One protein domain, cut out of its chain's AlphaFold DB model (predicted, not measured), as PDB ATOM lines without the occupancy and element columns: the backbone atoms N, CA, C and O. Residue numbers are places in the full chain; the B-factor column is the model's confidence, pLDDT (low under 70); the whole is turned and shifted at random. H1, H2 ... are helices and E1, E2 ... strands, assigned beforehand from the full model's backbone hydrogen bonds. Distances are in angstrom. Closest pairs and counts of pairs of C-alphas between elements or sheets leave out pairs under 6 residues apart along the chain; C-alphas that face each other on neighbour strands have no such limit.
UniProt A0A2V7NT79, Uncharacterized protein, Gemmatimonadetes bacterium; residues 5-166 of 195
ATOM      1  N   ILE A   5     175.125 180.542 148.575       90.94
ATOM      2  CA  ILE A   5     176.304 181.063 149.289       90.94
ATOM      3  C   ILE A   5     177.548 180.384 148.721       90.94
ATOM      4  O   ILE A   5     177.585 179.162 148.565       90.94
ATOM      5  N   PHE A   6     178.562 181.193 148.429       92.75
ATOM      6  CA  PHE A   6     179.848 180.722 147.936       92.75
ATOM      7  C   PHE A   6     180.818 180.531 149.099       92.75
ATOM      8  O   PHE A   6     180.959 181.415 149.939       92.75
ATOM      9  N   PHE A   7     181.454 179.363 149.152       95.31
ATOM     10  CA  PHE A   7     182.485 179.045 150.134       95.31
ATOM     11  C   PHE A   7     183.793 179.776 149.840       95.31
ATOM     12  O   PHE A   7     184.421 180.304 150.750       95.31
ATOM     13  N   ASP A   8     184.175 179.785 148.565       92.44
ATOM     14  CA  ASP A   8     185.460 180.280 148.093       92.44
ATOM     15  C   ASP A   8     185.288 180.872 146.684       92.44
ATOM     16  O   ASP A   8     184.656 180.221 145.831       92.44
ATOM     17  N   PRO A   9     185.750 182.113 146.451       90.56
ATOM     18  CA  PRO A   9     185.760 182.727 145.134       90.56
ATOM     19  C   PRO A   9     186.942 182.266 144.273       90.56
ATOM     20  O   PRO A   9     188.050 182.070 144.762       90.56
ATOM     21  N   GLU A  10     186.728 182.175 142.962       92.19
ATOM     22  CA  GLU A  10     187.773 181.907 141.962       92.19
ATOM     23  C   GLU A  10     188.679 180.716 142.305       92.19
ATOM     24  O   GLU A  10     189.901 180.843 142.374       92.19
ATOM     25  N   VAL A  11     188.101 179.544 142.561       96.06
ATOM     26  CA  VAL A  11     188.878 178.349 142.902       96.06
ATOM     27  C   VAL A  11     189.814 177.976 141.748       96.06
ATOM     28  O   VAL A  11     189.366 177.624 140.651       96.06
ATOM     29  N   MET A  12     191.123 178.015 142.008       95.56
ATOM     30  CA  MET A  12     192.190 177.768 141.027       95.56
ATOM     31  C   MET A  12     193.226 176.784 141.584       95.56
ATOM     32  O   MET A  12     194.306 177.170 142.049       95.56
ATOM     33  N   ILE A  13     192.900 175.491 141.544       95.94
ATOM     34  CA  ILE A  13     193.787 174.433 142.042       95.94
ATOM     35  C   ILE A  13     195.115 174.448 141.274       95.94
ATOM     36  O   ILE A  13     195.146 174.335 140.049       95.94
ATOM     37  N   GLY A  14     196.217 174.581 142.020       91.94
ATOM     38  CA  GLY A  14     197.581 174.678 141.491       91.94
ATOM     39  C   GLY A  14     198.094 176.108 141.275       91.94
ATOM     40  O   GLY A  14     199.297 176.275 141.093       91.94
ATOM     41  N   ALA A  15     197.230 177.129 141.335       93.12
ATOM     42  CA  ALA A  15     197.637 178.538 141.245       93.12
ATOM     43  C   ALA A  15     197.664 179.242 142.609       93.12
ATOM     44  O   ALA A  15     198.533 180.077 142.861       93.12
ATOM     45  N   LYS A  16     196.718 178.908 143.494       92.44
ATOM     46  CA  LYS A  16     196.623 179.475 144.845       92.44
ATOM     47  C   LYS A  16     197.271 178.554 145.878       92.44
ATOM     48  O   LYS A  16     197.111 177.333 145.838       92.44
ATOM     49  N   ALA A  17     198.001 179.145 146.823       93.00
ATOM     50  CA  ALA A  17     198.666 178.395 147.883       93.00
ATOM     51  C   ALA A  17     197.642 177.739 148.826       93.00
ATOM     52  O   ALA A  17     196.792 178.425 149.386       93.00
ATOM     53  N   ASN A  18     197.783 176.428 149.052       94.00
ATOM     54  CA  ASN A  18     196.948 175.610 149.945       94.00
ATOM     55  C   ASN A  18     195.454 175.514 149.571       94.00
ATOM     56  O   ASN A  18     194.660 175.067 150.400       94.00
ATOM     57  N   GLU A  19     195.056 175.911 148.358       96.25
ATOM     58  CA  GLU A  19     193.654 175.857 147.909       96.25
ATOM     59  C   GLU A  19     193.092 174.429 147.953       96.25
ATOM     60  O   GLU A  19     191.969 174.183 148.388       96.25
ATOM     61  N   ASP A  20     193.910 173.460 147.547       96.25
ATOM     62  CA  ASP A  20     193.611 172.032 147.553       96.25
ATOM     63  C   ASP A  20     193.335 171.508 148.968       96.25
ATOM     64  O   ASP A  20     192.324 170.836 149.211       96.25
ATOM     65  N   TRP A  21     194.196 171.857 149.925       96.88
ATOM     66  CA  TRP A  21     194.004 171.521 151.332       96.88
ATOM     67  C   TRP A  21     192.768 172.214 151.912       96.88
ATOM     68  O   TRP A  21     191.966 171.574 152.600       96.88
ATOM     69  N   PHE A  22     192.586 173.505 151.625       96.06
ATOM     70  CA  PHE A  22     191.478 174.293 152.152       96.06
ATOM     71  C   PHE A  22     190.132 173.735 151.686       96.06
ATOM     72  O   PHE A  22     189.250 173.480 152.516       96.06
ATOM     73  N   LEU A  23     190.012 173.464 150.383       97.12
ATOM     74  CA  LEU A  23     188.812 172.911 149.773       97.12
ATOM     75  C   LEU A  23     188.531 171.494 150.292       97.12
ATOM     76  O   LEU A  23     187.434 171.229 150.778       97.12
ATOM     77  N   SER A  24     189.518 170.593 150.269       97.44
ATOM     78  CA  SER A  24     189.319 169.203 150.717       97.44
ATOM     79  C   SER A  24     188.970 169.081 152.205       97.44
ATOM     80  O   SER A  24     188.179 168.215 152.584       97.44
ATOM     81  N   THR A  25     189.490 169.978 153.045       97.75
ATOM     82  CA  THR A  25     189.273 169.943 154.498       97.75
ATOM     83  C   THR A  25     187.934 170.561 154.907       97.75
ATOM     84  O   THR A  25     187.239 170.024 155.771       97.75
ATOM     85  N   ASN A  26     187.552 171.697 154.314       97.88
ATOM     86  CA  ASN A  26     186.473 172.534 154.853       97.88
ATOM     87  C   ASN A  26     185.187 172.491 154.023       97.88
ATOM     88  O   ASN A  26     184.085 172.580 154.580       97.88
ATOM     89  N   TYR A  27     185.302 172.319 152.705       97.88
ATOM     90  CA  TYR A  27     184.161 172.418 151.802       97.88
ATOM     91  C   TYR A  27     183.062 171.372 152.072       97.88
ATOM     92  O   TYR A  27     181.890 171.758 152.102       97.88
ATOM     93  N   PRO A  28     183.359 170.089 152.382       97.75
ATOM     94  CA  PRO A  28     182.309 169.116 152.702       97.75
ATOM     95  C   PRO A  28     181.447 169.523 153.905       97.75
ATOM     96  O   PRO A  28     180.220 169.396 153.873       97.75
ATOM     97  N   ARG A  29     182.073 170.062 154.962       97.44
ATOM     98  CA  ARG A  29     181.350 170.556 156.142       97.44
ATOM     99  C   ARG A  29     180.502 171.773 155.786       97.44
ATOM    100  O   ARG A  29     179.344 171.832 156.196       97.44
ATOM    101  N   PHE A  30     181.051 172.713 155.018       97.69
ATOM    102  CA  PHE A  30     180.307 173.875 154.533       97.69
ATOM    103  C   PHE A  30     179.063 173.463 153.734       97.69
ATOM    104  O   PHE A  30     177.969 173.963 154.007       97.69
ATOM    105  N   VAL A  31     179.207 172.513 152.802       97.31
ATOM    106  CA  VAL A  31     178.095 171.978 152.006       97.31
ATOM    107  C   VAL A  31     177.037 171.353 152.911       97.31
ATOM    108  O   VAL A  31     175.853 171.665 152.770       97.31
ATOM    109  N   SER A  32     177.454 170.520 153.869       96.94
ATOM    110  CA  SER A  32     176.537 169.864 154.804       96.94
ATOM    111  C   SER A  32     175.733 170.866 155.632       96.94
ATOM    112  O   SER A  32     174.522 170.706 155.758       96.94
ATOM    113  N   VAL A  33     176.381 171.880 156.209       96.81
ATOM    114  CA  VAL A  33     175.711 172.860 157.080       96.81
ATOM    115  C   VAL A  33     174.787 173.764 156.265       96.81
ATOM    116  O   VAL A  33     173.622 173.929 156.605       96.81
ATOM    117  N   THR A  34     175.271 174.307 155.149       95.38
ATOM    118  CA  THR A  34     174.500 175.245 154.317       95.38
ATOM    119  C   THR A  34     173.247 174.586 153.736       95.38
ATOM    120  O   THR A  34     172.162 175.169 153.776       95.38
ATOM    121  N   SER A  35     173.364 173.331 153.288       94.19
ATOM    122  CA  SER A  35     172.233 172.581 152.724       94.19
ATOM    123  C   SER A  35     171.135 172.291 153.754       94.19
ATOM    124  O   SER A  35     169.960 172.277 153.396       94.19
ATOM    125  N   GLN A  36     171.476 172.114 155.040       95.06
ATOM    126  CA  GLN A  36     170.488 171.926 156.119       95.06
ATOM    127  C   GLN A  36     169.588 173.152 156.320       95.06
ATOM    128  O   GLN A  36     168.476 173.024 156.827       95.06
ATOM    129  N   HIS A  37     170.043 174.327 155.887       93.19
ATOM    130  CA  HIS A  37     169.271 175.565 155.925       93.19
ATOM    131  C   HIS A  37     168.520 175.850 154.615       93.19
ATOM    132  O   HIS A  37     167.964 176.934 154.459       93.19
ATOM    133  N   GLY A  38     168.500 174.905 153.668       91.38
ATOM    134  CA  GLY A  38     167.838 175.079 152.371       91.38
ATOM    135  C   GLY A  38     168.526 176.094 151.451       91.38
ATOM    136  O   GLY A  38     167.923 176.537 150.478       91.38
ATOM    137  N   ILE A  39     169.770 176.470 151.753       92.44
ATOM    138  CA  ILE A  39     170.586 177.364 150.929       92.44
ATOM    139  C   ILE A  39     171.484 176.500 150.047       92.44
ATOM    140  O   ILE A  39     171.994 175.476 150.495       92.44
ATOM    141  N   ARG A  40     171.708 176.907 148.796       91.62
ATOM    142  CA  ARG A  40     172.605 176.202 147.878       91.62
ATOM    143  C   ARG A  40     174.068 176.544 148.196       91.62
ATOM    144  O   ARG A  40     174.469 177.687 147.964       91.62
ATOM    145  N   PRO A  41     174.885 175.608 148.708       94.94
ATOM    146  CA  PRO A  41     176.320 175.826 148.806       94.94
ATOM    147  C   PRO A  41     176.956 175.739 147.419       94.94
ATOM    148  O   PRO A  41     176.597 174.875 146.618       94.94
ATOM    149  N   SER A  42     177.933 176.594 147.147       95.12
ATOM    150  CA  SER A  42     178.732 176.511 145.925       95.12
ATOM    151  C   SER A  42     180.159 176.996 146.162       95.12
ATOM    152  O   SER A  42     180.481 177.554 147.206       95.12
ATOM    153  N   VAL A  43     181.006 176.776 145.172       96.06
ATOM    154  CA  VAL A  43     182.205 177.574 144.891       96.06
ATOM    155  C   VAL A  43     182.006 178.223 143.523       96.06
ATOM    156  O   VAL A  43     181.054 177.864 142.818       96.06
ATOM    157  N   TYR A  44     182.859 179.165 143.147       95.19
ATOM    158  CA  TYR A  44     182.956 179.575 141.750       95.19
ATOM    159  C   TYR A  44     184.407 179.589 141.290       95.19
ATOM    160  O   TYR A  44     185.321 179.689 142.101       95.19
ATOM    161  N   PHE A  45     184.609 179.424 139.990       96.88
ATOM    162  CA  PHE A  45     185.920 179.256 139.363       96.88
ATOM    163  C   PHE A  45     186.349 180.528 138.624       96.88
ATOM    164  O   PHE A  45     185.582 181.483 138.555       96.88
ATOM    165  N   LEU A  46     187.549 180.538 138.049       95.31
ATOM    166  CA  LEU A  46     187.988 181.599 137.141       95.31
ATOM    167  C   LEU A  46     187.849 181.137 135.688       95.31
ATOM    168  O   LEU A  46     188.428 180.114 135.317       95.31
ATOM    169  N   ALA A  47     187.144 181.919 134.870       96.56
ATOM    170  CA  ALA A  47     187.281 181.864 133.420       96.56
ATOM    171  C   ALA A  47     188.257 182.956 132.951       96.56
ATOM    172  O   ALA A  47     188.055 184.146 133.202       96.56
ATOM    173  N   GLU A  48     189.306 182.571 132.227       94.12
ATOM    174  CA  GLU A  48     190.287 183.502 131.664       94.12
ATOM    175  C   GLU A  48     189.786 184.066 130.328       94.12
ATOM    176  O   GLU A  48     190.202 183.659 129.243       94.12
ATOM    177  N   ALA A  49     188.873 185.034 130.406       92.12
ATOM    178  CA  ALA A  49     188.197 185.609 129.243       92.12
ATOM    179  C   ALA A  49     188.919 186.821 128.612       92.12
ATOM    180  O   ALA A  49     188.296 187.717 128.034       92.12
ATOM    181  N   ASN A  50     190.252 186.855 128.697       94.50
ATOM    182  CA  ASN A  50     191.062 187.766 127.891       94.50
ATOM    183  C   ASN A  50     191.082 187.271 126.441       94.50
ATOM    184  O   ASN A  50     191.371 186.102 126.215       94.50
ATOM    185  N   GLN A  51     190.825 188.139 125.458       97.12
ATOM    186  CA  GLN A  51     190.765 187.757 124.043       97.12
ATOM    187  C   GLN A  51     191.986 186.959 123.560       97.12
ATOM    188  O   GLN A  51     191.817 185.996 122.815       97.12
ATOM    189  N   ALA A  52     193.196 187.318 123.997       97.38
ATOM    190  CA  ALA A  52     194.414 186.611 123.602       97.38
ATOM    191  C   ALA A  52     194.517 185.198 124.198       97.38
ATOM    192  O   ALA A  52     195.241 184.374 123.662       97.38
ATOM    193  N   ILE A  53     193.815 184.929 125.303       96.88
ATOM    194  CA  ILE A  53     193.739 183.613 125.946       96.88
ATOM    195  C   ILE A  53     192.555 182.822 125.389       96.88
ATOM    196  O   ILE A  53     192.700 181.657 125.036       96.88
ATOM    197  N   ALA A  54     191.387 183.457 125.290       96.81
ATOM    198  CA  ALA A  54     190.161 182.810 124.851       96.81
ATOM    199  C   ALA A  54     190.214 182.359 123.391       96.81
ATOM    200  O   ALA A  54     189.628 181.338 123.063       96.81
ATOM    201  N   PHE A  55     190.919 183.083 122.520       98.00
ATOM    202  CA  PHE A  55     191.081 182.714 121.109       98.00
ATOM    203  C   PHE A  55     192.434 182.063 120.796       98.00
ATOM    204  O   PHE A  55     192.829 182.010 119.631       98.00
ATOM    205  N   ASP A  56     193.153 181.564 121.805       97.31
ATOM    206  CA  ASP A  56     194.390 180.804 121.597       97.31
ATOM    207  C   ASP A  56     194.080 179.355 121.185       97.31
ATOM    208  O   ASP A  56     194.230 178.412 121.962       97.31
ATOM    209  N   ASP A  57     193.635 179.173 119.938       96.44
ATOM    210  CA  ASP A  57     193.358 177.849 119.351       96.44
ATOM    211  C   ASP A  57     194.610 176.958 119.277       96.44
ATOM    212  O   ASP A  57     194.501 175.740 119.152       96.44
ATOM    213  N   GLY A  58     195.803 177.562 119.329       97.75
ATOM    214  CA  GLY A  58     197.089 176.867 119.307       97.75
ATOM    215  C   GLY A  58     197.592 176.449 120.688       97.75
ATOM    216  O   GLY A  58     198.660 175.840 120.776       97.75
ATOM    217  N   TYR A  59     196.863 176.775 121.758       97.75
ATOM    218  CA  TYR A  59     197.243 176.399 123.110       97.75
ATOM    219  C   TYR A  59     197.351 174.876 123.256       97.75
ATOM    220  O   TYR A  59     196.468 174.135 122.835       97.75
ATOM    221  N   THR A  60     198.416 174.415 123.907       98.25
ATOM    222  CA  THR A  60     198.577 173.017 124.320       98.25
ATOM    223  C   THR A  60     198.763 172.976 125.826       98.25
ATOM    224  O   THR A  60     199.637 173.662 126.370       98.25
ATOM    225  N   ASP A  61     197.950 172.178 126.507       97.56
ATOM    226  CA  ASP A  61     198.042 172.005 127.947       97.56
ATOM    227  C   ASP A  61     199.069 170.910 128.288       97.56
ATOM    228  O   ASP A  61     199.018 169.802 127.751       97.56
ATOM    229  N   PRO A  62     200.026 171.176 129.195       94.56
ATOM    230  CA  PRO A  62     201.069 170.208 129.525       94.56
ATOM    231  C   PRO A  62     200.588 169.027 130.385       94.56
ATOM    232  O   PRO A  62     201.342 168.072 130.569       94.56
ATOM    233  N   VAL A  63     199.388 169.097 130.968       94.62
ATOM    234  CA  VAL A  63     198.882 168.128 131.957       94.62
ATOM    235  C   VAL A  63     197.576 167.484 131.503       94.62
ATOM    236  O   VAL A  63     197.367 166.290 131.720       94.62
ATOM    237  N   ASP A  64     196.697 168.267 130.891       97.44
ATOM    238  CA  ASP A  64     195.323 167.901 130.587       97.44
ATOM    239  C   ASP A  64     195.023 168.136 129.102       97.44
ATOM    240  O   ASP A  64     194.455 169.169 128.770       97.44
ATOM    241  N   PRO A  65     195.321 167.179 128.198       97.88
ATOM    242  CA  PRO A  65     195.168 167.368 126.746       97.88
ATOM    243  C   PRO A  65     193.758 167.752 126.277       97.88
ATOM    244  O   PRO A  65     193.581 168.278 125.187       97.88
ATOM    245  N   ILE A  66     192.725 167.507 127.090       98.31
ATOM    246  CA  ILE A  66     191.366 167.989 126.799       98.31
ATOM    247  C   ILE A  66     191.268 169.523 126.806       98.31
ATOM    248  O   ILE A  66     190.310 170.068 126.276       98.31
ATOM    249  N   LEU A  67     192.236 170.215 127.412       98.44
ATOM    250  CA  LEU A  67     192.341 171.670 127.434       98.44
ATOM    251  C   LEU A  67     193.098 172.242 126.231       98.44
ATOM    252  O   LEU A  67     193.197 173.465 126.133       98.44
ATOM    253  N   ASP A  68     193.616 171.411 125.324       98.56
ATOM    254  CA  ASP A  68     194.243 171.885 124.088       98.56
ATOM    255  C   ASP A  68     193.242 172.748 123.300       98.56
ATOM    256  O   ASP A  68     192.107 172.343 123.061       98.56
ATOM    257  N   GLY A  69     193.637 173.975 122.955       98.25
ATOM    258  CA  GLY A  69     192.765 174.981 122.339       98.25
ATOM    259  C   GLY A  69     191.688 175.585 123.258       98.25
ATOM    260  O   GLY A  69     190.909 176.420 122.805       98.25
ATOM    261  N   HIS A  70     191.629 175.223 124.543       98.25
ATOM    262  CA  HIS A  70     190.567 175.626 125.483       98.25
ATOM    263  C   HIS A  70     191.121 176.314 126.740       98.25
ATOM    264  O   HIS A  70     190.639 176.115 127.860       98.25
ATOM    265  N   ARG A  71     192.151 177.150 126.570       97.69
ATOM    266  CA  ARG A  71     192.862 177.794 127.686       97.69
ATOM    267  C   ARG A  71     191.945 178.608 128.606       97.69
ATOM    268  O   ARG A  71     192.196 178.669 129.806       97.69
ATOM    269  N   SER A  72     190.873 179.193 128.065       98.00
ATOM    270  CA  SER A  72     189.953 180.068 128.808       98.00
ATOM    271  C   SER A  72     189.288 179.404 130.018       98.00
ATOM    272  O   SER A  72     188.905 180.095 130.961       98.00
ATOM    273  N   VAL A  73     189.184 178.073 130.029       98.31
ATOM    274  CA  VAL A  73     188.532 177.301 131.100       98.31
ATOM    275  C   VAL A  73     189.501 176.389 131.851       98.31
ATOM    276  O   VAL A  73     189.067 175.542 132.633       98.31
ATOM    277  N   ALA A  74     190.815 176.563 131.664       97.62
ATOM    278  CA  ALA A  74     191.824 175.680 132.246       97.62
ATOM    279  C   ALA A  74     191.711 175.581 133.777       97.62
ATOM    280  O   ALA A  74     191.728 174.480 134.334       97.62
ATOM    281  N   TRP A  75     191.519 176.709 134.468       97.38
ATOM    282  CA  TRP A  75     191.335 176.705 135.922       97.38
ATOM    283  C   TRP A  75     190.012 176.088 136.356       97.38
ATOM    284  O   TRP A  75     189.988 175.349 137.339       97.38
ATOM    285  N   MET A  76     188.932 176.315 135.606       98.19
ATOM    286  CA  MET A  76     187.645 175.669 135.872       98.19
ATOM    287  C   MET A  76     187.787 174.146 135.801       98.19
ATOM    288  O   MET A  76     187.396 173.441 136.730       98.19
ATOM    289  N   TYR A  77     188.399 173.644 134.725       98.50
ATOM    290  CA  TYR A  77     188.591 172.216 134.504       98.50
ATOM    291  C   TYR A  77     189.492 171.587 135.569       98.50
ATOM    292  O   TYR A  77     189.102 170.598 136.185       98.50
ATOM    293  N   ARG A  78     190.670 172.162 135.842       98.06
ATOM    294  CA  ARG A  78     191.617 171.616 136.832       98.06
ATOM    295  C   ARG A  78     191.014 171.585 138.235       98.06
ATOM    296  O   ARG A  78     191.144 170.580 138.936       98.06
ATOM    297  N   SER A  79     190.303 172.643 138.623       98.00
ATOM    298  CA  SER A  79     189.622 172.709 139.917       98.00
ATOM    299  C   SER A  79     188.482 171.694 140.018       98.00
ATOM    300  O   SER A  79     188.402 170.966 141.008       98.00
ATOM    301  N   LEU A  80     187.646 171.557 138.984       98.25
ATOM    302  CA  LEU A  80     186.594 170.533 138.954       98.25
ATOM    303  C   LEU A  80     187.168 169.113 138.945       98.25
ATOM    304  O   LEU A  80     186.680 168.250 139.675       98.25
ATOM    305  N   LYS A  81     188.237 168.866 138.184       98.38
ATOM    306  CA  LYS A  81     188.933 167.575 138.135       98.38
ATOM    307  C   LYS A  81     189.468 167.195 139.512       98.38
ATOM    308  O   LYS A  81     189.309 166.049 139.930       98.38
ATOM    309  N   PHE A  82     190.049 168.150 140.239       98.25
ATOM    310  CA  PHE A  82     190.465 167.945 141.624       98.25
ATOM    311  C   PHE A  82     189.277 167.595 142.526       98.25
ATOM    312  O   PHE A  82     189.339 166.595 143.238       98.25
ATOM    313  N   MET A  83     188.180 168.359 142.463       98.19
ATOM    314  CA  MET A  83     186.981 168.089 143.265       98.19
ATOM    315  C   MET A  83     186.436 166.679 143.018       98.19
ATOM    316  O   MET A  83     186.188 165.945 143.974       98.19
ATOM    317  N   VAL A  84     186.319 166.272 141.753       98.06
ATOM    318  CA  VAL A  84     185.887 164.922 141.367       98.06
ATOM    319  C   VAL A  84     186.867 163.865 141.883       98.06
ATOM    320  O   VAL A  84     186.445 162.891 142.509       98.06
ATOM    321  N   GLY A  85     188.173 164.071 141.697       98.00
ATOM    322  CA  GLY A  85     189.216 163.154 142.169       98.00
ATOM    323  C   GLY A  85     189.228 162.968 143.691       98.00
ATOM    324  O   GLY A  85     189.464 161.864 144.174       98.00
ATOM    325  N   GLN A  86     188.904 164.023 144.441       97.94
ATOM    326  CA  GLN A  86     188.787 164.014 145.903       97.94
ATOM    327  C   GLN A  86     187.383 163.640 146.408       97.94
ATOM    328  O   GLN A  86     187.144 163.640 147.614       97.94
ATOM    329  N   ARG A  87     186.445 163.299 145.509       97.19
ATOM    330  CA  ARG A  87     185.038 162.984 145.829       97.19
ATOM    331  C   ARG A  87     184.328 164.103 146.602       97.19
ATOM    332  O   ARG A  87     183.477 163.839 147.452       97.19
ATOM    333  N   LEU A  88     184.686 165.351 146.317       97.56
ATOM    334  CA  LEU A  88     184.020 166.520 146.879       97.56
ATOM    335  C   LEU A  88     182.669 166.748 146.181       97.56
ATOM    336  O   LEU A  88     182.512 166.377 145.015       97.56
ATOM    337  N   PRO A  89     181.684 167.369 146.858       95.56
ATOM    338  CA  PRO A  89     180.415 167.723 146.227       95.56
ATOM    339  C   PRO A  89     180.625 168.643 145.016       95.56
ATOM    340  O   PRO A  89     181.190 169.718 145.153       95.56
ATOM    341  N   VAL A  90     180.167 168.267 143.824       95.44
ATOM    342  CA  VAL A  90     180.252 169.151 142.648       95.44
ATOM    343  C   VAL A  90     179.021 170.067 142.606       95.44
ATOM    344  O   VAL A  90     177.901 169.566 142.764       95.44
ATOM    345  N   PRO A  91     179.175 171.391 142.397       94.62
ATOM    346  CA  PRO A  91     178.038 172.297 142.291       94.62
ATOM    347  C   PRO A  91     177.071 171.920 141.150       94.62
ATOM    348  O   PRO A  91     177.513 171.587 140.050       94.62
ATOM    349  N   PRO A  92     175.742 172.029 141.351       91.62
ATOM    350  CA  PRO A  92     174.744 171.718 140.317       91.62
ATOM    351  C   PRO A  92     174.650 172.782 139.203       91.62
ATOM    352  O   PRO A  92     173.977 172.568 138.196       91.62
ATOM    353  N   ARG A  93     175.286 173.943 139.399       94.44
ATOM    354  CA  ARG A  93     175.566 174.970 138.388       94.44
ATOM    355  C   ARG A  93     177.035 175.341 138.544       94.44
ATOM    356  O   ARG A  93     177.464 175.615 139.660       94.44
ATOM    357  N   ILE A  94     177.778 175.352 137.448       97.00
ATOM    358  CA  ILE A  94     179.177 175.759 137.431       97.00
ATOM    359  C   ILE A  94     179.223 177.280 137.317       97.00
ATOM    360  O   ILE A  94     178.993 177.854 136.253       97.00
ATOM    361  N   ASP A  95     179.469 177.926 138.449       95.44
ATOM    362  CA  ASP A  95     179.620 179.370 138.528       95.44
ATOM    363  C   ASP A  95     181.088 179.774 138.312       95.44
ATOM    364  O   ASP A  95     182.000 179.069 138.748       95.44
ATOM    365  N   PHE A  96     181.331 180.907 137.657       95.19
ATOM    366  CA  PHE A  96     182.675 181.443 137.425       95.19
ATOM    367  C   PHE A  96     182.711 182.972 137.453       95.19
ATOM    368  O   PHE A  96     181.704 183.628 137.182       95.19
ATOM    369  N   SER A  97     183.869 183.545 137.771       92.94
ATOM    370  CA  SER A  97     184.174 184.931 137.433       92.94
ATOM    371  C   SER A  97     184.495 185.019 135.941       92.94
ATOM    372  O   SER A  97     185.190 184.165 135.383       92.94
ATOM    373  N   CYS A  98     183.920 186.012 135.265       91.88
ATOM    374  CA  CYS A  98     184.007 186.156 133.812       91.88
ATOM    375  C   CYS A  98     184.341 187.593 133.426       91.88
ATOM    376  O   CYS A  98     183.462 188.391 133.107       91.88
ATOM    377  N   TYR A  99     185.624 187.928 133.448       91.19
ATOM    378  CA  TYR A  99     186.118 189.250 133.078       91.19
ATOM    379  C   TYR A  99     186.459 189.294 131.587       91.19
ATOM    380  O   TYR A  99     187.575 188.960 131.189       91.19
ATOM    381  N   LEU A 100     185.497 189.690 130.746       92.56
ATOM    382  CA  LEU A 100     185.706 189.760 129.299       92.56
ATOM    383  C   LEU A 100     186.605 190.960 128.964       92.56
ATOM    384  O   LEU A 100     186.183 192.117 129.049       92.56
ATOM    385  N   ILE A 101     187.843 190.691 128.551       92.62
ATOM    386  CA  ILE A 101     188.804 191.720 128.133       92.62
ATOM    387  C   ILE A 101     188.979 191.618 126.619       92.62
ATOM    388  O   ILE A 101     189.661 190.723 126.119       92.62
ATOM    389  N   SER A 102     188.350 192.544 125.893       92.69
ATOM    390  CA  SER A 102     188.408 192.608 124.431       92.69
ATOM    391  C   SER A 102     189.512 193.538 123.931       92.69
ATOM    392  O   SER A 102     189.711 194.631 124.460       92.69
ATOM    393  N   THR A 103     190.178 193.118 122.855       94.69
ATOM    394  CA  THR A 103     191.110 193.928 122.057       94.69
ATOM    395  C   THR A 103     190.639 194.077 120.603       94.69
ATOM    396  O   THR A 103     191.431 194.428 119.732       94.69
ATOM    397  N   GLY A 104     189.367 193.779 120.315       93.69
ATOM    398  CA  GLY A 104     188.774 193.917 118.979       93.69
ATOM    399  C   GLY A 104     187.563 193.020 118.709       93.69
ATOM    400  O   GLY A 104     186.791 193.312 117.801       93.69
ATOM    401  N   ALA A 105     187.368 191.956 119.489       96.25
ATOM    402  CA  ALA A 105     186.192 191.093 119.407       96.25
ATOM    403  C   ALA A 105     184.984 191.695 120.138       96.25
ATOM    404  O   ALA A 105     185.130 192.524 121.041       96.25
ATOM    405  N   THR A 106     183.772 191.259 119.805       96.62
ATOM    406  CA  THR A 106     182.604 191.616 120.620       96.62
ATOM    407  C   THR A 106     182.607 190.830 121.935       96.62
ATOM    408  O   THR A 106     183.155 189.729 122.022       96.62
ATOM    409  N   TYR A 107     181.960 191.370 122.973       96.12
ATOM    410  CA  TYR A 107     181.766 190.640 124.232       96.12
ATOM    411  C   TYR A 107     180.988 189.337 124.035       96.12
ATOM    412  O   TYR A 107     181.298 188.342 124.682       96.12
ATOM    413  N   ASP A 108     180.036 189.321 123.099       95.56
ATOM    414  CA  ASP A 108     179.282 188.118 122.739       95.56
ATOM    415  C   ASP A 108     180.195 187.032 122.158       95.56
ATOM    416  O   ASP A 108     180.139 185.895 122.611       95.56
ATOM    417  N   GLN A 109     181.116 187.382 121.250       97.31
ATOM    418  CA  GLN A 109     182.085 186.429 120.693       97.31
ATOM    419  C   GLN A 109     183.001 185.833 121.771       97.31
ATOM    420  O   GLN A 109     183.252 184.627 121.771       97.31
ATOM    421  N   LEU A 110     183.491 186.661 122.701       97.31
ATOM    422  CA  LEU A 110     184.327 186.188 123.808       97.31
ATOM    423  C   LEU A 110     183.550 185.277 124.756       97.31
ATOM    424  O   LEU A 110     184.016 184.188 125.086       97.31
ATOM    425  N   LEU A 111     182.349 185.689 125.165       97.00
ATOM    426  CA  LEU A 111     181.519 184.901 126.068       97.00
ATOM    427  C   LEU A 111     181.077 183.584 125.419       97.00
ATOM    428  O   LEU A 111     181.131 182.537 126.062       97.00
ATOM    429  N   GLN A 112     180.687 183.613 124.142       97.25
ATOM    430  CA  GLN A 112     180.340 182.419 123.379       97.25
ATOM    431  C   GLN A 112     181.498 181.426 123.361       97.25
ATOM    432  O   GLN A 112     181.268 180.230 123.547       97.25
ATOM    433  N   ARG A 113     182.731 181.911 123.167       97.94
ATOM    434  CA  ARG A 113     183.924 181.068 123.196       97.94
ATOM    435  C   ARG A 113     184.165 180.454 124.563       97.94
ATOM    436  O   ARG A 113     184.295 179.242 124.632       97.94
ATOM    437  N   VAL A 114     184.149 181.241 125.636       98.06
ATOM    438  CA  VAL A 114     184.333 180.726 127.007       98.06
ATOM    439  C   VAL A 114     183.300 179.642 127.330       98.06
ATOM    440  O   VAL A 114     183.642 178.572 127.829       98.06
ATOM    441  N   LEU A 115     182.027 179.881 127.004       98.00
ATOM    442  CA  LEU A 115     180.970 178.891 127.213       98.00
ATOM    443  C   LEU A 115     181.131 177.663 126.302       98.00
ATOM    444  O   LEU A 115     180.790 176.556 126.703       98.00
ATOM    445  N   GLY A 116     181.635 177.845 125.078       98.12
ATOM    446  CA  GLY A 116     181.963 176.755 124.158       98.12
ATOM    447  C   GLY A 116     183.109 175.880 124.666       98.12
ATOM    448  O   GLY A 116     182.989 174.659 124.656       98.12
ATOM    449  N   ASP A 117     184.173 176.491 125.185       98.56
ATOM    450  CA  ASP A 117     185.289 175.792 125.823       98.56
ATOM    451  C   ASP A 117     184.808 175.026 127.069       98.56
ATOM    452  O   ASP A 117     185.187 173.874 127.287       98.56
ATOM    453  N   ALA A 118     183.911 175.620 127.866       98.38
ATOM    454  CA  ALA A 118     183.305 174.949 129.015       98.38
ATOM    455  C   ALA A 118     182.468 173.726 128.596       98.38
ATOM    456  O   ALA A 118     182.558 172.675 129.233       98.38
ATOM    457  N   ASP A 119     181.692 173.840 127.517       98.19
ATOM    458  CA  ASP A 119     180.901 172.738 126.959       98.19
ATOM    459  C   ASP A 119     181.776 171.620 126.376       98.19
ATOM    460  O   ASP A 119     181.423 170.446 126.479       98.19
ATOM    461  N   ALA A 120     182.920 171.963 125.779       98.31
ATOM    462  CA  ALA A 120     183.844 170.991 125.199       98.31
ATOM    463  C   ALA A 120     184.598 170.180 126.266       98.31
ATOM    464  O   ALA A 120     184.944 169.020 126.039       98.31
ATOM    465  N   THR A 121     184.843 170.773 127.437       98.50
ATOM    466  CA  THR A 121     185.786 170.229 128.425       98.50
ATOM    467  C   THR A 121     185.097 169.673 129.670       98.50
ATOM    468  O   THR A 121     185.338 168.526 130.056       98.50
ATOM    469  N   LEU A 122     184.214 170.442 130.309       98.31
ATOM    470  CA  LEU A 122     183.689 170.130 131.642       98.31
ATOM    471  C   LEU A 122     182.773 168.894 131.703       98.31
ATOM    472  O   LEU A 122     182.852 168.169 132.702       98.31
ATOM    473  N   PRO A 123     181.950 168.573 130.681       97.75
ATOM    474  CA  PRO A 123     181.115 167.371 130.709       97.75
ATOM    475  C   PRO A 123     181.905 166.067 130.851       97.75
ATOM    476  O   PRO A 123     181.385 165.099 131.403       97.75
ATOM    477  N   SER A 124     183.175 166.037 130.428       98.12
ATOM    478  CA  SER A 124     184.055 164.873 130.618       98.12
ATOM    479  C   SER A 124     184.294 164.522 132.096       98.12
ATOM    480  O   SER A 124     184.595 163.374 132.419       98.12
ATOM    481  N   LEU A 125     184.104 165.489 133.001       97.81
ATOM    482  CA  LEU A 125     184.195 165.326 134.453       97.81
ATOM    483  C   LEU A 125     182.836 165.006 135.098       97.81
ATOM    484  O   LEU A 125     182.734 164.933 136.322       97.81
ATOM    485  N   GLY A 126     181.774 164.856 134.299       95.94
ATOM    486  CA  GLY A 126     180.397 164.714 134.779       95.94
ATOM    487  C   GLY A 126     179.772 166.023 135.274       95.94
ATOM    488  O   GLY A 126     178.716 165.988 135.908       95.94
ATOM    489  N   ALA A 127     180.402 167.174 135.011       95.31
ATOM    490  CA  ALA A 127     179.847 168.474 135.368       95.31
ATOM    491  C   ALA A 127     178.634 168.822 134.479       95.31
ATOM    492  O   ALA A 127     178.632 168.511 133.285       95.31
ATOM    493  N   PRO A 128     177.599 169.485 135.027       93.06
ATOM    494  CA  PRO A 128     176.455 169.914 134.237       93.06
ATOM    495  C   PRO A 128     176.832 171.069 133.301       93.06
ATOM    496  O   PRO A 128     177.568 171.977 133.682       93.06
ATOM    497  N   GLN A 129     176.223 171.099 132.114       95.44
ATOM    498  CA  GLN A 129     176.286 172.237 131.183       95.44
ATOM    499  C   GLN A 129     175.311 173.341 131.606       95.44
ATOM    500  O   GLN A 129     174.388 173.730 130.890       95.44
ATOM    501  N   VAL A 130     175.452 173.771 132.856       95.31
ATOM    502  CA  VAL A 130     174.629 174.801 133.480       95.31
ATOM    503  C   VAL A 130     175.570 175.751 134.191       95.31
ATOM    504  O   VAL A 130     176.283 175.354 135.107       95.31
ATOM    505  N   TYR A 131     175.536 177.009 133.785       95.56
ATOM    506  CA  TYR A 131     176.563 178.002 134.027       95.56
ATOM    507  C   TYR A 131     176.001 179.271 134.657       95.56
ATOM    508  O   TYR A 131     174.836 179.634 134.445       95.56
ATOM    509  N   GLY A 132     176.849 179.977 135.395       92.69
ATOM    510  CA  GLY A 132     176.573 181.335 135.834       92.69
ATOM    511  C   GLY A 132     177.840 182.172 135.934       92.69
ATOM    512  O   GLY A 132     178.872 181.697 136.393       92.69
ATOM    513  N   ALA A 133     177.754 183.437 135.536       91.69
ATOM    514  CA  ALA A 133     178.780 184.410 135.881       91.69
ATOM    515  C   ALA A 133     178.498 184.905 137.305       91.69
ATOM    516  O   ALA A 133     177.605 185.730 137.518       91.69
ATOM    517  N   ALA A 134     179.197 184.341 138.291       89.62
ATOM    518  CA  ALA A 134     179.079 184.758 139.688       89.62
ATOM    519  C   ALA A 134     179.629 186.164 139.909       89.62
ATOM    520  O   ALA A 134     179.171 186.847 140.822       89.62
ATOM    521  N   GLU A 135     180.573 186.588 139.074       86.19
ATOM    522  CA  GLU A 135     181.216 187.890 139.140       86.19
ATOM    523  C   GLU A 135     181.673 188.329 137.743       86.19
ATOM    524  O   GLU A 135     182.023 187.493 136.904       86.19
ATOM    525  N   THR A 136     181.632 189.633 137.474       87.56
ATOM    526  CA  THR A 136     182.082 190.224 136.210       87.56
ATOM    527  C   THR A 136     182.199 191.747 136.318       87.56
ATOM    528  O   THR A 136     181.551 192.365 137.160       87.56
ATOM    529  N   TYR A 137     182.945 192.384 135.406       83.44
ATOM    530  CA  TYR A 137     183.073 193.840 135.364       83.44
ATOM    531  C   TYR A 137     181.733 194.584 135.408       83.44
ATOM    532  O   TYR A 137     180.819 194.315 134.627       83.44
ATOM    533  N   TYR A 138     181.681 195.597 136.270       82.25
ATOM    534  CA  TYR A 138     180.746 196.706 136.170       82.25
ATOM    535  C   TYR A 138     181.466 197.861 135.464       82.25
ATOM    536  O   TYR A 138     182.162 198.662 136.088       82.25
ATOM    537  N   LEU A 139     181.349 197.913 134.134       82.06
ATOM    538  CA  LEU A 139     182.042 198.914 133.320       82.06
ATOM    539  C   LEU A 139     181.460 200.314 133.570       82.06
ATOM    540  O   LEU A 139     180.242 200.500 133.599       82.06
ATOM    541  N   THR A 140     182.319 201.316 133.766       80.12
ATOM    542  CA  THR A 140     181.884 202.692 134.068       80.12
ATOM    543  C   THR A 140     181.309 203.407 132.848       80.12
ATOM    544  O   THR A 140     180.379 204.202 132.999       80.12
ATOM    545  N   ASP A 141     181.799 203.093 131.645       85.81
ATOM    546  CA  ASP A 141     181.211 203.572 130.395       85.81
ATOM    547  C   ASP A 141     179.855 202.901 130.138       85.81
ATOM    548  O   ASP A 141     179.744 201.675 130.092       85.81
ATOM    549  N   LEU A 142     178.812 203.716 129.960       84.12
ATOM    550  CA  LEU A 142     177.438 203.236 129.803       84.12
ATOM    551  C   LEU A 142     177.249 202.417 128.520       84.12
ATOM    552  O   LEU A 142     176.551 201.406 128.537       84.12
ATOM    553  N   THR A 143     177.857 202.844 127.413       89.06
ATOM    554  CA  THR A 143     177.701 202.163 126.120       89.06
ATOM    555  C   THR A 143     178.374 200.800 126.167       89.06
ATOM    556  O   THR A 143     177.786 199.795 125.769       89.06
ATOM    557  N   GLN A 144     179.586 200.754 126.715       88.56
ATOM    558  CA  GLN A 144     180.351 199.535 126.894       88.56
ATOM    559  C   GLN A 144     179.655 198.585 127.872       88.56
ATOM    560  O   GLN A 144     179.540 197.400 127.574       88.56
ATOM    561  N   ARG A 145     179.124 199.089 128.996       87.19
ATOM    562  CA  ARG A 145     178.351 198.285 129.956       87.19
ATOM    563  C   ARG A 145     177.086 197.704 129.328       87.19
ATOM    564  O   ARG A 145     176.813 196.525 129.529       87.19
ATOM    565  N   LEU A 146     176.364 198.483 128.518       87.31
ATOM    566  CA  LEU A 146     175.194 198.000 127.782       87.31
ATOM    567  C   LEU A 146     175.566 196.873 126.809       87.31
ATOM    568  O   LEU A 146     174.924 195.827 126.820       87.31
ATOM    569  N   GLN A 147     176.621 197.050 126.007       90.75
ATOM    570  CA  GLN A 147     177.115 196.010 125.093       90.75
ATOM    571  C   GLN A 147     177.566 194.752 125.845       90.75
ATOM    572  O   GLN A 147     177.324 193.630 125.402       90.75
ATOM    573  N   TYR A 148     178.210 194.940 126.995       90.00
ATOM    574  CA  TYR A 148     178.666 193.865 127.864       90.00
ATOM    575  C   TYR A 148     177.487 193.075 128.439       90.00
ATOM    576  O   TYR A 148     177.455 191.854 128.328       90.00
ATOM    577  N   GLY A 149     176.479 193.756 128.991       89.38
ATOM    578  CA  GLY A 149     175.262 193.119 129.495       89.38
ATOM    579  C   GLY A 149     174.461 192.412 128.399       89.38
ATOM    580  O   GLY A 149     174.006 191.283 128.593       89.38
ATOM    581  N   GLN A 150     174.369 193.018 127.211       90.88
ATOM    582  CA  GLN A 150     173.719 192.421 126.042       90.88
ATOM    583  C   GLN A 150     174.380 191.117 125.591       90.88
ATOM    584  O   GLN A 150     173.669 190.218 125.157       90.88
ATOM    585  N   ALA A 151     175.700 190.965 125.728       92.81
ATOM    586  CA  ALA A 151     176.369 189.702 125.417       92.81
ATOM    587  C   ALA A 151     175.826 188.542 126.265       92.81
ATOM    588  O   ALA A 151     175.502 187.478 125.739       92.81
ATOM    589  N   PHE A 152     175.646 188.753 127.571       91.81
ATOM    590  CA  PHE A 152     175.060 187.732 128.438       91.81
ATOM    591  C   PHE A 152     173.589 187.463 128.114       91.81
ATOM    592  O   PHE A 152     173.182 186.300 128.087       91.81
ATOM    593  N   ALA A 153     172.807 188.510 127.837       89.31
ATOM    594  CA  ALA A 153     171.409 188.363 127.434       89.31
ATOM    595  C   ALA A 153     171.279 187.547 126.135       89.31
ATOM    596  O   ALA A 153     170.481 186.612 126.070       89.31
ATOM    597  N   THR A 154     172.109 187.845 125.131       90.94
ATOM    598  CA  THR A 154     172.169 187.114 123.859       90.94
ATOM    599  C   THR A 154     172.534 185.648 124.079       90.94
ATOM    600  O   THR A 154     171.824 184.767 123.594       90.94
ATOM    601  N   GLN A 155     173.580 185.354 124.858       92.19
ATOM    602  CA  GLN A 155     173.972 183.967 125.138       92.19
ATOM    603  C   GLN A 155     172.896 183.189 125.911       92.19
ATOM    604  O   GLN A 155     172.652 182.019 125.610       92.19
ATOM    605  N   ALA A 156     172.213 183.826 126.866       89.81
ATOM    606  CA  ALA A 156     171.102 183.208 127.592       89.81
ATOM    607  C   ALA A 156     169.856 182.988 126.714       89.81
ATOM    608  O   ALA A 156     169.125 182.021 126.920       89.81
ATOM    609  N   ALA A 157     169.617 183.846 125.717       88.44
ATOM    610  CA  ALA A 157     168.542 183.665 124.741       88.44
ATOM    611  C   ALA A 157     168.827 182.513 123.758       88.44
ATOM    612  O   ALA A 157     167.905 181.828 123.320       88.44
ATOM    613  N   GLN A 158     170.101 182.283 123.422       89.31
ATOM    614  CA  GLN A 158     170.522 181.208 122.516       89.31
ATOM    615  C   GLN A 158     170.533 179.828 123.184       89.31
ATOM    616  O   GLN A 158     170.346 178.814 122.511       89.31
ATOM    617  N   SER A 159     170.781 179.764 124.493       88.88
ATOM    618  CA  SER A 159     170.879 178.502 125.221       88.88
ATOM    619  C   SER A 159     170.513 178.652 126.694       88.88
ATOM    620  O   SER A 159     170.951 179.571 127.379       88.88
ATOM    621  N   SER A 160     169.805 177.654 127.226       89.75
ATOM    622  CA  SER A 160     169.447 177.574 128.650       89.75
ATOM    623  C   SER A 160     170.622 177.206 129.573       89.75
ATOM    624  O   SER A 160     170.426 177.045 130.789       89.75
ATOM    625  N   ARG A 161     171.836 177.060 129.011       92.56
ATOM    626  CA  ARG A 161     173.068 176.779 129.760       92.56
ATOM    627  C   ARG A 161     173.430 177.934 130.687       92.56
ATOM    628  O   ARG A 161     173.756 177.685 131.837       92.56
ATOM    629  N   LEU A 162     173.313 179.188 130.248       91.31
ATOM    630  CA  LEU A 162     173.623 180.351 131.081       91.31
ATOM    631  C   LEU A 162     172.384 180.771 131.880       91.31
ATOM    632  O   LEU A 162     171.394 181.217 131.311       91.31
ATOM    633  N   ARG A 163     172.426 180.622 133.209       88.25
ATOM    634  CA  ARG A 163     171.257 180.839 134.088       88.25
ATOM    635  C   ARG A 163     171.410 181.973 135.089       88.25
ATOM    636  O   ARG A 163     170.476 182.247 135.840       88.25
ATOM    637  N   ARG A 164     172.593 182.574 135.175       83.62
ATOM    638  CA  ARG A 164     172.876 183.642 136.132       83.62
ATOM    639  C   ARG A 164     173.993 184.534 135.628       83.62
ATOM    640  O   ARG A 164     174.985 184.038 135.105       83.62
ATOM    641  N   VAL A 165     173.846 185.825 135.893       82.94
ATOM    642  CA  VAL A 165     174.927 186.807 135.845       82.94
ATOM    643  C   VAL A 165     174.800 187.698 137.068       82.94
ATOM    644  O   VAL A 165     173.696 188.008 137.514       82.94
ATOM    645  N   SER A 166     175.922 188.062 137.666       79.38
ATOM    646  CA  SER A 166     175.982 189.004 138.776       79.38
ATOM    647  C   SER A 166     177.069 190.027 138.463       79.38
ATOM    648  O   SER A 166     178.242 189.681 138.386       79.38
TER     649      SER A 166
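AT A GLANCE: This is residues 5 to 166 of the 195 residues of an uncharacterized protein of Gemmatimonadetes bacterium (UniProt A0A2V7NT79). A small, strongly twisted sheet of four parallel strands, E2, E3, E4 and E5, has three helices, H3, H4 and H5, laid over one face and no named helix over the other. E1 leads into E2 at one edge of the sheet, and H1, before E1, lies off the sheet and makes one end of the domain, while the short H2 is tucked against H3 and H4. The printed part has 162 residues, with five named helices and five named strands in the order H1, E1, E2, H2, H3, E3, H4, E4, H5, E5, and its class is mixed, helices and strands. The sheet's order is E2, E3, E4, E5. The whole is compact, with a radius of gyration of the C-alphas of 15.7 A, and its outline is rounded, spanning 43 by 38 by 28 A.

HOW THE PARTS SIT: The sheet has E2, residues 44 to 47, and E5, residues 162 to 165, as edge strands, with E3, residues 94 to 98, and E4, residues 131 to 135, as inner strands. From edge to edge the strands' lines turn by 96 degrees. E2 and E3 are parallel at 48 degrees, with N 97 and O 45 within hydrogen-bond range at 2.8 A. E3 and E4 are parallel at 42 degrees, with N 134 and O 96 at 2.8 A. E4 and E5 are parallel at 10 degrees, with N 133 and O 164 at 2.9 A. H3, residues 71 to 85, H4, residues 107 to 125, and H5, residues 142 to 158, are on the same face, making two layers, a sheet and its helices. H3 is over E2 at a height over the sheet of 8.0 A; the closest C-alphas are those of Ala 47 and Val 73, 5.3 A apart. H4 is only just over E3 alone, with 4 of its C-alphas falling on E3 and 2 on E4, at a height of 8.8 A. H5 is over E5 at a height of 10.9 A. The units E2, H2 H3, E3, with H2 at residues 51 to 54, then E3, H4, E4 and E4, H5, E5 are strand-helix-strand units, two parallel neighbour strands with helices between, each with a right-handed crossover. H4 is the hub, touching three helices. It touches H3 at a shallow tilt of 27 degrees, the same way, closest at the C-alphas of Ser 72 and Val 114, 5.9 A. With residues 107 to 112 alone it touches H5 at a steep tilt of 41 degrees, the same way, closest at the C-alphas of Asp 108 and Ala 151, 4.3 A. With residues 110 to 114 alone it touches H2, closest at the C-alphas of Ala 54 and Val 114, 6.6 A. H1, residues 19 to 36, is not on the sheet. The closest C-alphas of H1 and E1, residues 40 to 42, are those of Val 31 and Pro 41, 5.3 A apart. O i to N i+4 pairs within range number 12 of 14 in H1, 9 of 11 in H3, 12 of 15 in H4 and 12 of 13 in H5; H2 is too short for such a pair.

IN THESE COORDINATES: E2 begins at C-alpha 44, (182.956, 179.575, 141.750). E3 is 12.0 A long and E4 12.1 A. H4 is 27.4 A long, H1 24.9 A, H5 24.2 A and H3 20.9 A. H1 begins at C-alpha 19, (193.654, 175.857, 147.909), and E5 ends at C-alpha 165, (174.927, 186.807, 135.845).

THE WHOLE: The C-alphas farthest apart, of Gln 36 and Gly 104, are 46.9 A apart. The printed part has no cut, and the link from H2 to H3, 16 residues, is long. No printed residue is under 70 in pLDDT.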